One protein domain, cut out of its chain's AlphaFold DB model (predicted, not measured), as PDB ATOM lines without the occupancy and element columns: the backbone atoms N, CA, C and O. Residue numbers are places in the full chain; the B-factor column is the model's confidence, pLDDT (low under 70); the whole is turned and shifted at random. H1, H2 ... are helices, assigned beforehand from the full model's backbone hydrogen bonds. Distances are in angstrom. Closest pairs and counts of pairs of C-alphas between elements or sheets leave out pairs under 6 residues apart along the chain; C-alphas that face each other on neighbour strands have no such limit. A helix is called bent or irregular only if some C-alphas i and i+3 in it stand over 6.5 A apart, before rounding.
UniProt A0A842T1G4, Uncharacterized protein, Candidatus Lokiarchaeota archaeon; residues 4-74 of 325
ATOM      1  N   GLU A   4     -21.402 -15.111 -25.444       72.50
ATOM      2  CA  GLU A   4     -22.428 -14.522 -26.319       72.50
ATOM      3  C   GLU A   4     -23.841 -14.772 -25.786       72.50
ATOM      4  O   GLU A   4     -24.586 -13.830 -25.546       72.50
ATOM      5  N   LYS A   5     -24.168 -16.025 -25.442       65.62
ATOM      6  CA  LYS A   5     -25.462 -16.382 -24.831       65.62
ATOM      7  C   LYS A   5     -25.700 -15.676 -23.488       65.62
ATOM      8  O   LYS A   5     -26.837 -15.371 -23.137       65.62
ATOM      9  N   ARG A   6     -24.639 -15.432 -22.705       70.94
ATOM     10  CA  ARG A   6     -24.718 -14.633 -21.468       70.94
ATOM     11  C   ARG A   6     -24.970 -13.153 -21.768       70.94
ATOM     12  O   ARG A   6     -25.801 -12.569 -21.081       70.94
ATOM     13  N   SER A   7     -24.311 -12.581 -22.776       75.88
ATOM     14  CA  SER A   7     -24.548 -11.206 -23.234       75.88
ATOM     15  C   SER A   7     -25.980 -11.029 -23.731       75.88
ATOM     16  O   SER A   7     -26.664 -10.129 -23.271       75.88
ATOM     17  N   GLU A   8     -26.478 -11.930 -24.581       74.94
ATOM     18  CA  GLU A   8     -27.855 -11.883 -25.089       74.94
ATOM     19  C   GLU A   8     -28.884 -11.949 -23.958       74.94
ATOM     20  O   GLU A   8     -29.803 -11.134 -23.903       74.94
ATOM     21  N   LYS A   9     -28.694 -12.869 -23.001       71.94
ATOM     22  CA  LYS A   9     -29.578 -12.985 -21.834       71.94
ATOM     23  C   LYS A   9     -29.553 -11.731 -20.951       71.94
ATOM     24  O   LYS A   9     -30.569 -11.381 -20.360       71.94
ATOM     25  N   ARG A  10     -28.396 -11.069 -20.842       79.75
ATOM     26  CA  ARG A  10     -28.168  -9.904 -19.966       79.75
ATOM     27  C   ARG A  10     -28.142  -8.574 -20.698       79.75
ATOM     28  O   ARG A  10     -27.767  -7.572 -20.091       79.75
ATOM     29  N   LYS A  11     -28.608  -8.551 -21.947       79.75
ATOM     30  CA  LYS A  11     -28.729  -7.341 -22.763       79.75
ATOM     31  C   LYS A  11     -29.469  -6.235 -22.005       79.75
ATOM     32  O   LYS A  11     -29.086  -5.071 -22.024       79.75
ATOM     33  N   TYR A  12     -30.493  -6.618 -21.243       87.81
ATOM     34  CA  TYR A  12     -31.209  -5.724 -20.338       87.81
ATOM     35  C   TYR A  12     -31.078  -6.242 -18.904       87.81
ATOM     36  O   TYR A  12     -31.926  -6.999 -18.438       87.81
ATOM     37  N   PRO A  13     -30.030  -5.858 -18.156       89.44
ATOM     38  CA  PRO A  13     -29.766  -6.466 -16.852       89.44
ATOM     39  C   PRO A  13     -30.885  -6.193 -15.835       89.44
ATOM     40  O   PRO A  13     -31.092  -6.982 -14.918       89.44
ATOM     41  N   THR A  14     -31.655  -5.121 -16.030       92.69
ATOM     42  CA  THR A  14     -32.868  -4.798 -15.263       92.69
ATOM     43  C   THR A  14     -33.978  -5.834 -15.442       92.69
ATOM     44  O   THR A  14     -34.715  -6.081 -14.498       92.69
ATOM     45  N   GLN A  15     -34.067  -6.483 -16.608       92.44
ATOM     46  CA  GLN A  15     -35.016  -7.571 -16.858       92.44
ATOM     47  C   GLN A  15     -34.691  -8.810 -16.009       92.44
ATOM     48  O   GLN A  15     -35.598  -9.502 -15.567       92.44
ATOM     49  N   GLU A  16     -33.406  -9.081 -15.737       91.44
ATOM     50  CA  GLU A  16     -32.991 -10.206 -14.883       91.44
ATOM     51  C   GLU A  16     -33.176  -9.890 -13.389       91.44
ATOM     52  O   GLU A  16     -33.599 -10.756 -12.626       91.44
ATOM     53  N   VAL A  17     -32.860  -8.666 -12.945       93.44
ATOM     54  CA  VAL A  17     -32.838  -8.334 -11.503       93.44
ATOM     55  C   VAL A  17     -34.132  -7.730 -10.952       93.44
ATOM     56  O   VAL A  17     -34.316  -7.681  -9.727       93.44
ATOM     57  N   GLU A  18     -34.987  -7.211 -11.832       94.44
ATOM     58  CA  GLU A  18     -36.264  -6.580 -11.495       94.44
ATOM     59  C   GLU A  18     -37.277  -6.696 -12.659       94.44
ATOM     60  O   GLU A  18     -37.665  -5.678 -13.245       94.44
ATOM     61  N   PRO A  19     -37.710  -7.925 -13.013       94.69
ATOM     62  CA  PRO A  19     -38.604  -8.162 -14.150       94.69
ATOM     63  C   PRO A  19     -39.968  -7.476 -14.002       94.69
ATOM     64  O   PRO A  19     -40.465  -6.920 -14.973       94.69
ATOM     65  N   ASP A  20     -40.538  -7.432 -12.794       95.50
ATOM     66  CA  ASP A  20     -41.883  -6.879 -12.555       95.50
ATOM     67  C   ASP A  20     -41.984  -5.369 -12.841       95.50
ATOM     68  O   ASP A  20     -43.066  -4.844 -13.103       95.50
ATOM     69  N   ASN A  21     -40.850  -4.660 -12.798       95.62
ATOM     70  CA  ASN A  21     -40.764  -3.234 -13.120       95.62
ATOM     71  C   ASN A  21     -40.044  -2.980 -14.451       95.62
ATOM     72  O   ASN A  21     -39.642  -1.850 -14.738       95.62
ATOM     73  N   PHE A  22     -39.781  -4.016 -15.246       95.12
ATOM     74  CA  PHE A  22     -39.131  -3.854 -16.537       95.12
ATOM     75  C   PHE A  22     -40.144  -3.371 -17.577       95.12
ATOM     76  O   PHE A  22     -41.181  -3.990 -17.766       95.12
ATOM     77  N   LEU A  23     -39.818  -2.276 -18.263       95.56
ATOM     78  CA  LEU A  23     -40.550  -1.828 -19.447       95.56
ATOM     79  C   LEU A  23     -39.777  -2.255 -20.688       95.56
ATOM     80  O   LEU A  23     -38.609  -1.874 -20.839       95.56
ATOM     81  N   THR A  24     -40.434  -2.992 -21.575       95.25
ATOM     82  CA  THR A  24     -39.950  -3.322 -22.919       95.25
ATOM     83  C   THR A  24     -39.806  -2.065 -23.783       95.25
ATOM     84  O   THR A  24     -40.234  -0.967 -23.419       95.25
ATOM     85  N   ASN A  25     -39.148  -2.192 -24.935       94.31
ATOM     86  CA  ASN A  25     -38.975  -1.062 -25.848       94.31
ATOM     87  C   ASN A  25     -40.296  -0.658 -26.510       94.31
ATOM     88  O   ASN A  25     -40.537   0.525 -26.739       94.31
ATOM     89  N   GLU A  26     -41.141  -1.640 -26.798       96.69
ATOM     90  CA  GLU A  26     -42.465  -1.495 -27.383       96.69
ATOM     91  C   GLU A  26     -43.388  -0.748 -26.415       96.69
ATOM     92  O   GLU A  26     -43.992   0.248 -26.804       96.69
ATOM     93  N   GLU A  27     -43.403  -1.139 -25.136       97.44
ATOM     94  CA  GLU A  27     -44.163  -0.436 -24.094       97.44
ATOM     95  C   GLU A  27     -43.691   1.009 -23.911       97.44
ATOM     96  O   GLU A  27     -44.518   1.908 -23.802       97.44
ATOM     97  N   VAL A  28     -42.377   1.268 -23.917       97.88
ATOM     98  CA  VAL A  28     -41.853   2.644 -23.827       97.88
ATOM     99  C   VAL A  28     -42.331   3.503 -24.992       97.88
ATOM    100  O   VAL A  28     -42.762   4.637 -24.780       97.88
ATOM    101  N   LYS A  29     -42.254   2.979 -26.220       97.88
ATOM    102  CA  LYS A  29     -42.694   3.703 -27.417       97.88
ATOM    103  C   LYS A  29     -44.197   3.958 -27.390       97.88
ATOM    104  O   LYS A  29     -44.625   5.055 -27.733       97.88
ATOM    105  N   GLU A  30     -44.979   2.978 -26.950       98.19
ATOM    106  CA  GLU A  30     -46.430   3.102 -26.860       98.19
ATOM    107  C   GLU A  30     -46.866   4.103 -25.785       98.19
ATOM    108  O   GLU A  30     -47.684   4.980 -26.069       98.19
ATOM    109  N   LEU A  31     -46.263   4.048 -24.592       98.19
ATOM    110  CA  LEU A  31     -46.465   5.044 -23.533       98.19
ATOM    111  C   LEU A  31     -46.142   6.452 -24.044       98.19
ATOM    112  O   LEU A  31     -46.912   7.387 -23.846       98.19
ATOM    113  N   LEU A  32     -45.036   6.616 -24.769       97.69
ATOM    114  CA  LEU A  32     -44.671   7.926 -25.301       97.69
ATOM    115  C   LEU A  32     -45.642   8.401 -26.394       97.69
ATOM    116  O   LEU A  32     -45.987   9.581 -26.433       97.69
ATOM    117  N   ARG A  33     -46.103   7.495 -27.266       98.19
ATOM    118  CA  ARG A  33     -47.064   7.790 -28.342       98.19
ATOM    119  C   ARG A  33     -48.428   8.219 -27.798       98.19
ATOM    120  O   ARG A  33     -49.089   9.054 -28.405       98.19
ATOM    121  N   THR A  34     -48.842   7.650 -26.670       97.88
ATOM    122  CA  THR A  34     -50.152   7.882 -26.038       97.88
ATOM    123  C   THR A  34     -50.077   8.809 -24.827       97.88
ATOM    124  O   THR A  34     -51.038   8.920 -24.072       97.88
ATOM    125  N   ARG A  35     -48.958   9.519 -24.647       96.44
ATOM    126  CA  ARG A  35     -48.640  10.301 -23.441       96.44
ATOM    127  C   ARG A  35     -49.683  11.354 -23.046       96.44
ATOM    128  O   ARG A  35     -49.776  11.696 -21.873       96.44
ATOM    129  N   ASP A  36     -50.466  11.853 -23.997       96.88
ATOM    130  CA  ASP A  36     -51.506  12.862 -23.751       96.88
ATOM    131  C   ASP A  36     -52.851  12.234 -23.322       96.88
ATOM    132  O   ASP A  36     -53.806  12.944 -23.019       96.88
ATOM    133  N   GLN A  37     -52.943  10.900 -23.298       97.88
ATOM    134  CA  GLN A  37     -54.167  10.139 -23.010       97.88
ATOM    135  C   GLN A  37     -54.219   9.590 -21.578       97.88
ATOM    136  O   GLN A  37     -55.215   8.981 -21.191       97.88
ATOM    137  N   TYR A  38     -53.159   9.772 -20.790       97.56
ATOM    138  CA  TYR A  38     -53.070   9.255 -19.426       97.56
ATOM    139  C   TYR A  38     -52.237  10.175 -18.525       97.56
ATOM    140  O   TYR A  38     -51.506  11.047 -18.999       97.56
ATOM    141  N   GLN A  39     -52.318   9.944 -17.215       98.19
ATOM    142  CA  GLN A  39     -51.439  10.550 -16.217       98.19
ATOM    143  C   GLN A  39     -50.748   9.454 -15.417       98.19
ATOM    144  O   GLN A  39     -51.407   8.520 -14.953       98.19
ATOM    145  N   PHE A  40     -49.435   9.566 -15.256       98.50
ATOM    146  CA  PHE A  40     -48.698   8.677 -14.372       98.50
ATOM    147  C   PHE A  40     -49.075   8.921 -12.912       98.50
ATOM    148  O   PHE A  40     -49.300  10.058 -12.495       98.50
ATOM    149  N   GLN A  41     -49.081   7.845 -12.134       98.12
ATOM    150  CA  GLN A  41     -49.247   7.874 -10.687       98.12
ATOM    151  C   GLN A  41     -47.903   7.640  -9.994       98.12
ATOM    152  O   GLN A  41     -46.961   7.104 -10.582       98.12
ATOM    153  N   GLN A  42     -47.792   8.010  -8.719       97.81
ATOM    154  CA  GLN A  42     -46.522   7.974  -7.988       97.81
ATOM    155  C   GLN A  42     -45.901   6.561  -7.936       97.81
ATOM    156  O   GLN A  42     -44.673   6.424  -7.902       97.81
ATOM    157  N   GLU A  43     -46.719   5.509  -7.965       96.19
ATOM    158  CA  GLU A  43     -46.311   4.103  -8.042       96.19
ATOM    159  C   GLU A  43     -45.581   3.724  -9.343       96.19
ATOM    160  O   GLU A  43     -44.729   2.827  -9.318       96.19
ATOM    161  N   ASP A  44     -45.814   4.441 -10.449       97.06
ATOM    162  CA  ASP A  44     -45.146   4.205 -11.738       97.06
ATOM    163  C   ASP A  44     -43.645   4.515 -11.686       97.06
ATOM    164  O   ASP A  44     -42.873   4.050 -12.534       97.06
ATOM    165  N   TYR A  45     -43.199   5.230 -10.644       96.19
ATOM    166  CA  TYR A  45     -41.794   5.519 -10.368       96.19
ATOM    167  C   TYR A  45     -40.904   4.282 -10.526       96.19
ATOM    168  O   TYR A  45     -39.863   4.347 -11.186       96.19
ATOM    169  N   LYS A  46     -41.306   3.133  -9.964       94.94
ATOM    170  CA  LYS A  46     -40.465   1.929 -10.003       94.94
ATOM    171  C   LYS A  46     -40.205   1.469 -11.433       94.94
ATOM    172  O   LYS A  46     -39.065   1.130 -11.732       94.94
ATOM    173  N   LYS A  47     -41.212   1.527 -12.311       95.81
ATOM    174  CA  LYS A  47     -41.106   1.144 -13.727       95.81
ATOM    175  C   LYS A  47     -40.287   2.154 -14.525       95.81
ATOM    176  O   LYS A  47     -39.319   1.793 -15.195       95.81
ATOM    177  N   LEU A  48     -40.627   3.437 -14.406       96.19
ATOM    178  CA  LEU A  48     -39.996   4.506 -15.182       96.19
ATOM    179  C   LEU A  48     -38.516   4.690 -14.827       96.19
ATOM    180  O   LEU A  48     -37.681   4.932 -15.703       96.19
ATOM    181  N   TYR A  49     -38.165   4.525 -13.551       95.25
ATOM    182  CA  TYR A  49     -36.804   4.723 -13.054       95.25
ATOM    183  C   TYR A  49     -35.981   3.430 -12.963       95.25
ATOM    184  O   TYR A  49     -34.805   3.510 -12.618       95.25
ATOM    185  N   ASN A  50     -36.528   2.268 -13.352       93.88
ATOM    186  CA  ASN A  50     -35.778   1.003 -13.429       93.88
ATOM    187  C   ASN A  50     -34.634   1.060 -14.462       93.88
ATOM    188  O   ASN A  50     -33.594   0.429 -14.298       93.88
ATOM    189  N   CYS A  51     -34.790   1.843 -15.536       92.00
ATOM    190  CA  CYS A  51     -33.769   1.955 -16.575       92.00
ATOM    191  C   CYS A  51     -32.459   2.569 -16.050       92.00
ATOM    192  O   CYS A  51     -32.432   3.702 -15.564       92.00
ATOM    193  N   VAL A  52     -31.353   1.849 -16.265       91.88
ATOM    194  CA  VAL A  52     -29.985   2.280 -15.922       91.88
ATOM    195  C   VAL A  52     -29.287   3.089 -17.021       91.88
ATOM    196  O   VAL A  52     -28.119   3.439 -16.866       91.88
ATOM    197  N   HIS A  53     -29.990   3.399 -18.118       91.94
ATOM    198  CA  HIS A  53     -29.498   4.207 -19.244       91.94
ATOM    199  C   HIS A  53     -28.198   3.686 -19.871       91.94
ATOM    200  O   HIS A  53     -27.257   4.439 -20.120       91.94
ATOM    201  N   CYS A  54     -28.146   2.376 -20.139       89.69
ATOM    202  CA  CYS A  54     -27.004   1.742 -20.802       89.69
ATOM    203  C   CYS A  54     -26.938   1.977 -22.318       89.69
ATOM    204  O   CYS A  54     -25.958   1.557 -22.921       89.69
ATOM    205  N   ARG A  55     -27.952   2.618 -22.920       91.25
ATOM    206  CA  ARG A  55     -28.077   2.940 -24.358       91.25
ATOM    207  C   ARG A  55     -28.277   1.749 -25.307       91.25
ATOM    208  O   ARG A  55     -28.907   1.923 -26.340       91.25
ATOM    209  N   GLU A  56     -27.909   0.534 -24.911       91.12
ATOM    210  CA  GLU A  56     -28.001  -0.686 -25.736       91.12
ATOM    211  C   GLU A  56     -29.386  -0.978 -26.346       91.12
ATOM    212  O   GLU A  56     -29.487  -1.533 -27.438       91.12
ATOM    213  N   CYS A  57     -30.470  -0.631 -25.648       89.12
ATOM    214  CA  CYS A  57     -31.830  -0.897 -26.117       89.12
ATOM    215  C   CYS A  57     -32.335   0.092 -27.181       89.12
ATOM    216  O   CYS A  57     -33.393  -0.156 -27.756       89.12
ATOM    217  N   GLY A  58     -31.644   1.218 -27.390       90.00
ATOM    218  CA  GLY A  58     -32.058   2.278 -28.313       90.00
ATOM    219  C   GLY A  58     -33.252   3.130 -27.862       90.00
ATOM    220  O   GLY A  58     -33.677   3.979 -28.627       90.00
ATOM    221  N   THR A  59     -33.797   2.933 -26.651       94.12
ATOM    222  CA  THR A  59     -34.945   3.712 -26.122       94.12
ATOM    223  C   THR A  59     -34.594   4.604 -24.925       94.12
ATOM    224  O   THR A  59     -35.444   4.939 -24.098       94.12
ATOM    225  N   SER A  60     -33.309   4.924 -24.736       92.88
ATOM    226  CA  SER A  60     -32.868   5.665 -23.542       92.88
ATOM    227  C   SER A  60     -33.415   7.092 -23.513       92.88
ATOM    228  O   SER A  60     -33.837   7.544 -22.451       92.88
ATOM    229  N   ASP A  61     -33.471   7.777 -24.655       94.50
ATOM    230  CA  ASP A  61     -33.970   9.152 -24.720       94.50
ATOM    231  C   ASP A  61     -35.495   9.206 -24.529       94.50
ATOM    232  O   ASP A  61     -35.982  10.022 -23.750       94.50
ATOM    233  N   GLU A  62     -36.254   8.272 -25.106       97.38
ATOM    234  CA  GLU A  62     -37.698   8.133 -24.875       97.38
ATOM    235  C   GLU A  62     -38.013   7.900 -23.396       97.38
ATOM    236  O   GLU A  62     -38.955   8.474 -22.853       97.38
ATOM    237  N   ARG A  63     -37.184   7.120 -22.696       96.56
ATOM    238  CA  ARG A  63     -37.327   6.923 -21.247       96.56
ATOM    239  C   ARG A  63     -37.056   8.199 -20.451       96.56
ATOM    240  O   ARG A  63     -37.598   8.329 -19.358       96.56
ATOM    241  N   ILE A  64     -36.238   9.131 -20.947       96.69
ATOM    242  CA  ILE A  64     -36.092  10.464 -20.333       96.69
ATOM    243  C   ILE A  64     -37.374  11.271 -20.549       96.69
ATOM    244  O   ILE A  64     -37.862  11.866 -19.591       96.69
ATOM    245  N   LEU A  65     -37.963  11.231 -21.748       98.19
ATOM    246  CA  LEU A  65     -39.230  11.916 -22.041       98.19
ATOM    247  C   LEU A  65     -40.380  11.410 -21.154       98.19
ATOM    248  O   LEU A  65     -41.158  12.203 -20.633       98.19
ATOM    249  N   LEU A  66     -40.458  10.100 -20.902       98.25
ATOM    250  CA  LEU A  66     -41.450   9.555 -19.968       98.25
ATOM    251  C   LEU A  66     -41.223  10.025 -18.523       98.25
ATOM    252  O   LEU A  66     -42.186  10.261 -17.799       98.25
ATOM    253  N   LYS A  67     -39.965  10.202 -18.099       97.75
ATOM    254  CA  LYS A  67     -39.635  10.761 -16.777       97.75
ATOM    255  C   LYS A  67     -39.961  12.250 -16.677       97.75
ATOM    256  O   LYS A  67     -40.370  12.694 -15.614       97.75
ATOM    257  N   GLN A  68     -39.804  13.011 -17.761       98.19
ATOM    258  CA  GLN A  68     -40.259  14.405 -17.830       98.19
ATOM    259  C   GLN A  68     -41.770  14.470 -17.624       98.19
ATOM    260  O   GLN A  68     -42.217  15.112 -16.677       98.19
ATOM    261  N   LYS A  69     -42.532  13.696 -18.411       98.25
ATOM    262  CA  LYS A  69     -43.984  13.590 -18.243       98.25
ATOM    263  C   LYS A  69     -44.374  13.184 -16.819       98.25
ATOM    264  O   LYS A  69     -45.282  13.765 -16.246       98.25
ATOM    265  N   PHE A  70     -43.689  12.207 -16.225       98.56
ATOM    266  CA  PHE A  70     -43.961  11.779 -14.850       98.56
ATOM    267  C   PHE A  70     -43.895  12.936 -13.845       98.56
ATOM    268  O   PHE A  70     -44.761  13.036 -12.976       98.56
ATOM    269  N   LEU A  71     -42.900  13.820 -13.979       98.12
ATOM    270  CA  LEU A  71     -42.792  15.021 -13.151       98.12
ATOM    271  C   LEU A  71     -43.843  16.083 -13.520       98.12
ATOM    272  O   LEU A  71     -44.364  16.746 -12.625       98.12
ATOM    273  N   GLU A  72     -44.175  16.238 -14.805       97.75
ATOM    274  CA  GLU A  72     -45.231  17.145 -15.292       97.75
ATOM    275  C   GLU A  72     -46.624  16.749 -14.777       97.75
ATOM    276  O   GLU A  72     -47.411  17.622 -14.414       97.75
ATOM    277  N   ASP A  73     -46.894  15.448 -14.651       98.31
ATOM    278  CA  ASP A  73     -48.118  14.892 -14.059       98.31
ATOM    279  C   ASP A  73     -48.189  15.110 -12.524       98.31
ATOM    280  O   ASP A  73     -49.151  14.705 -11.878       98.31
ATOM    281  N   GLY A  74     -47.188  15.766 -11.921       97.38
ATOM    282  CA  GLY A  74     -47.176  16.161 -10.507       97.38
ATOM    283  C   GLY A  74     -46.472  15.183  -9.563       97.38
ATOM    284  O   GLY A  74     -46.485  15.392  -8.347       97.38
TER     285      GLY A  74
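AT A GLANCE: This is residues 4 to 74 of the 325 residues of an uncharacterized protein of Candidatus Lokiarchaeota archaeon (UniProt A0A842T1G4). The longest helix, H5, lies beside two shorter ones, H3 and H4, which both pack on it and whose centres make a triangle with its own. Short H2 lies off from these three, and residues 4 to 10, with H1 in them, stick out at one end as a free tail that adds to the length. The printed part has 71 residues with five named helices, in the order H1, H2, H3, H4, H5, and no named strand; the class is all helix. It is compact, with a radius of gyration of the C-alphas of 12.6 A, and spans 41 by 20 by 15 A.

IN THESE COORDINATES: Find C-alpha 60 at (-32.868, 5.665, -23.542); from there H5, residues 60 to 72, runs 18.8 A to C-alpha 72 at (-45.231, 17.145, -15.292). Go back along the numbers to H4, residues 42 to 48, which is 10.3 A long, and to H3, residues 25 to 33, which is 12.2 A long. Before them come H2, residues 13 to 17, with 6.4 A from first to last C-alpha, and H1, residues 4 to 9, with 8.6 A. H1 begins at C-alpha 4, at (-22.428, -14.522, -26.319).

HOW THE PARTS SIT: Start at H5 and look at its residues 62 to 66, with which alone it touches H3. Their closest C-alphas, those of Leu 32 and Leu 66, are 6.4 A apart. H3 and H5 run the same way at a steep tilt of 44 degrees. H4 touches H5 too, and there the closest C-alphas, those of Leu 48 and Lys 67, are 6.5 A apart. H4 and H5 form a helical hairpin, running opposite ways at a shallow tilt of 6 degrees. H3 and H4 are apart. Farther out, H1 and H2 touch no helix, and they are only just apart from each other, with their closest C-alphas at 8.2 A. In the backbones of H1, H2, H3 and H5 each O i to N i+4 pair is within hydrogen-bond range; in H4 it is 1 of 3, while 4 of 4 O i to N i+3 pairs are within range. H4 is irregular, but only just: C-alphas 43 and 46 are 6.54 A apart.

THE WHOLE: Look from C-alpha 4 to C-alpha 74, the two farthest apart, for a distance of 42.5 A. The printed part has no cut. Its long link joins H4 to H5 over 11 residues, while the link from H1 to H2 is tight. The mean pLDDT of the printed part is 93.0, and Lys 5 is the one printed residue under 70.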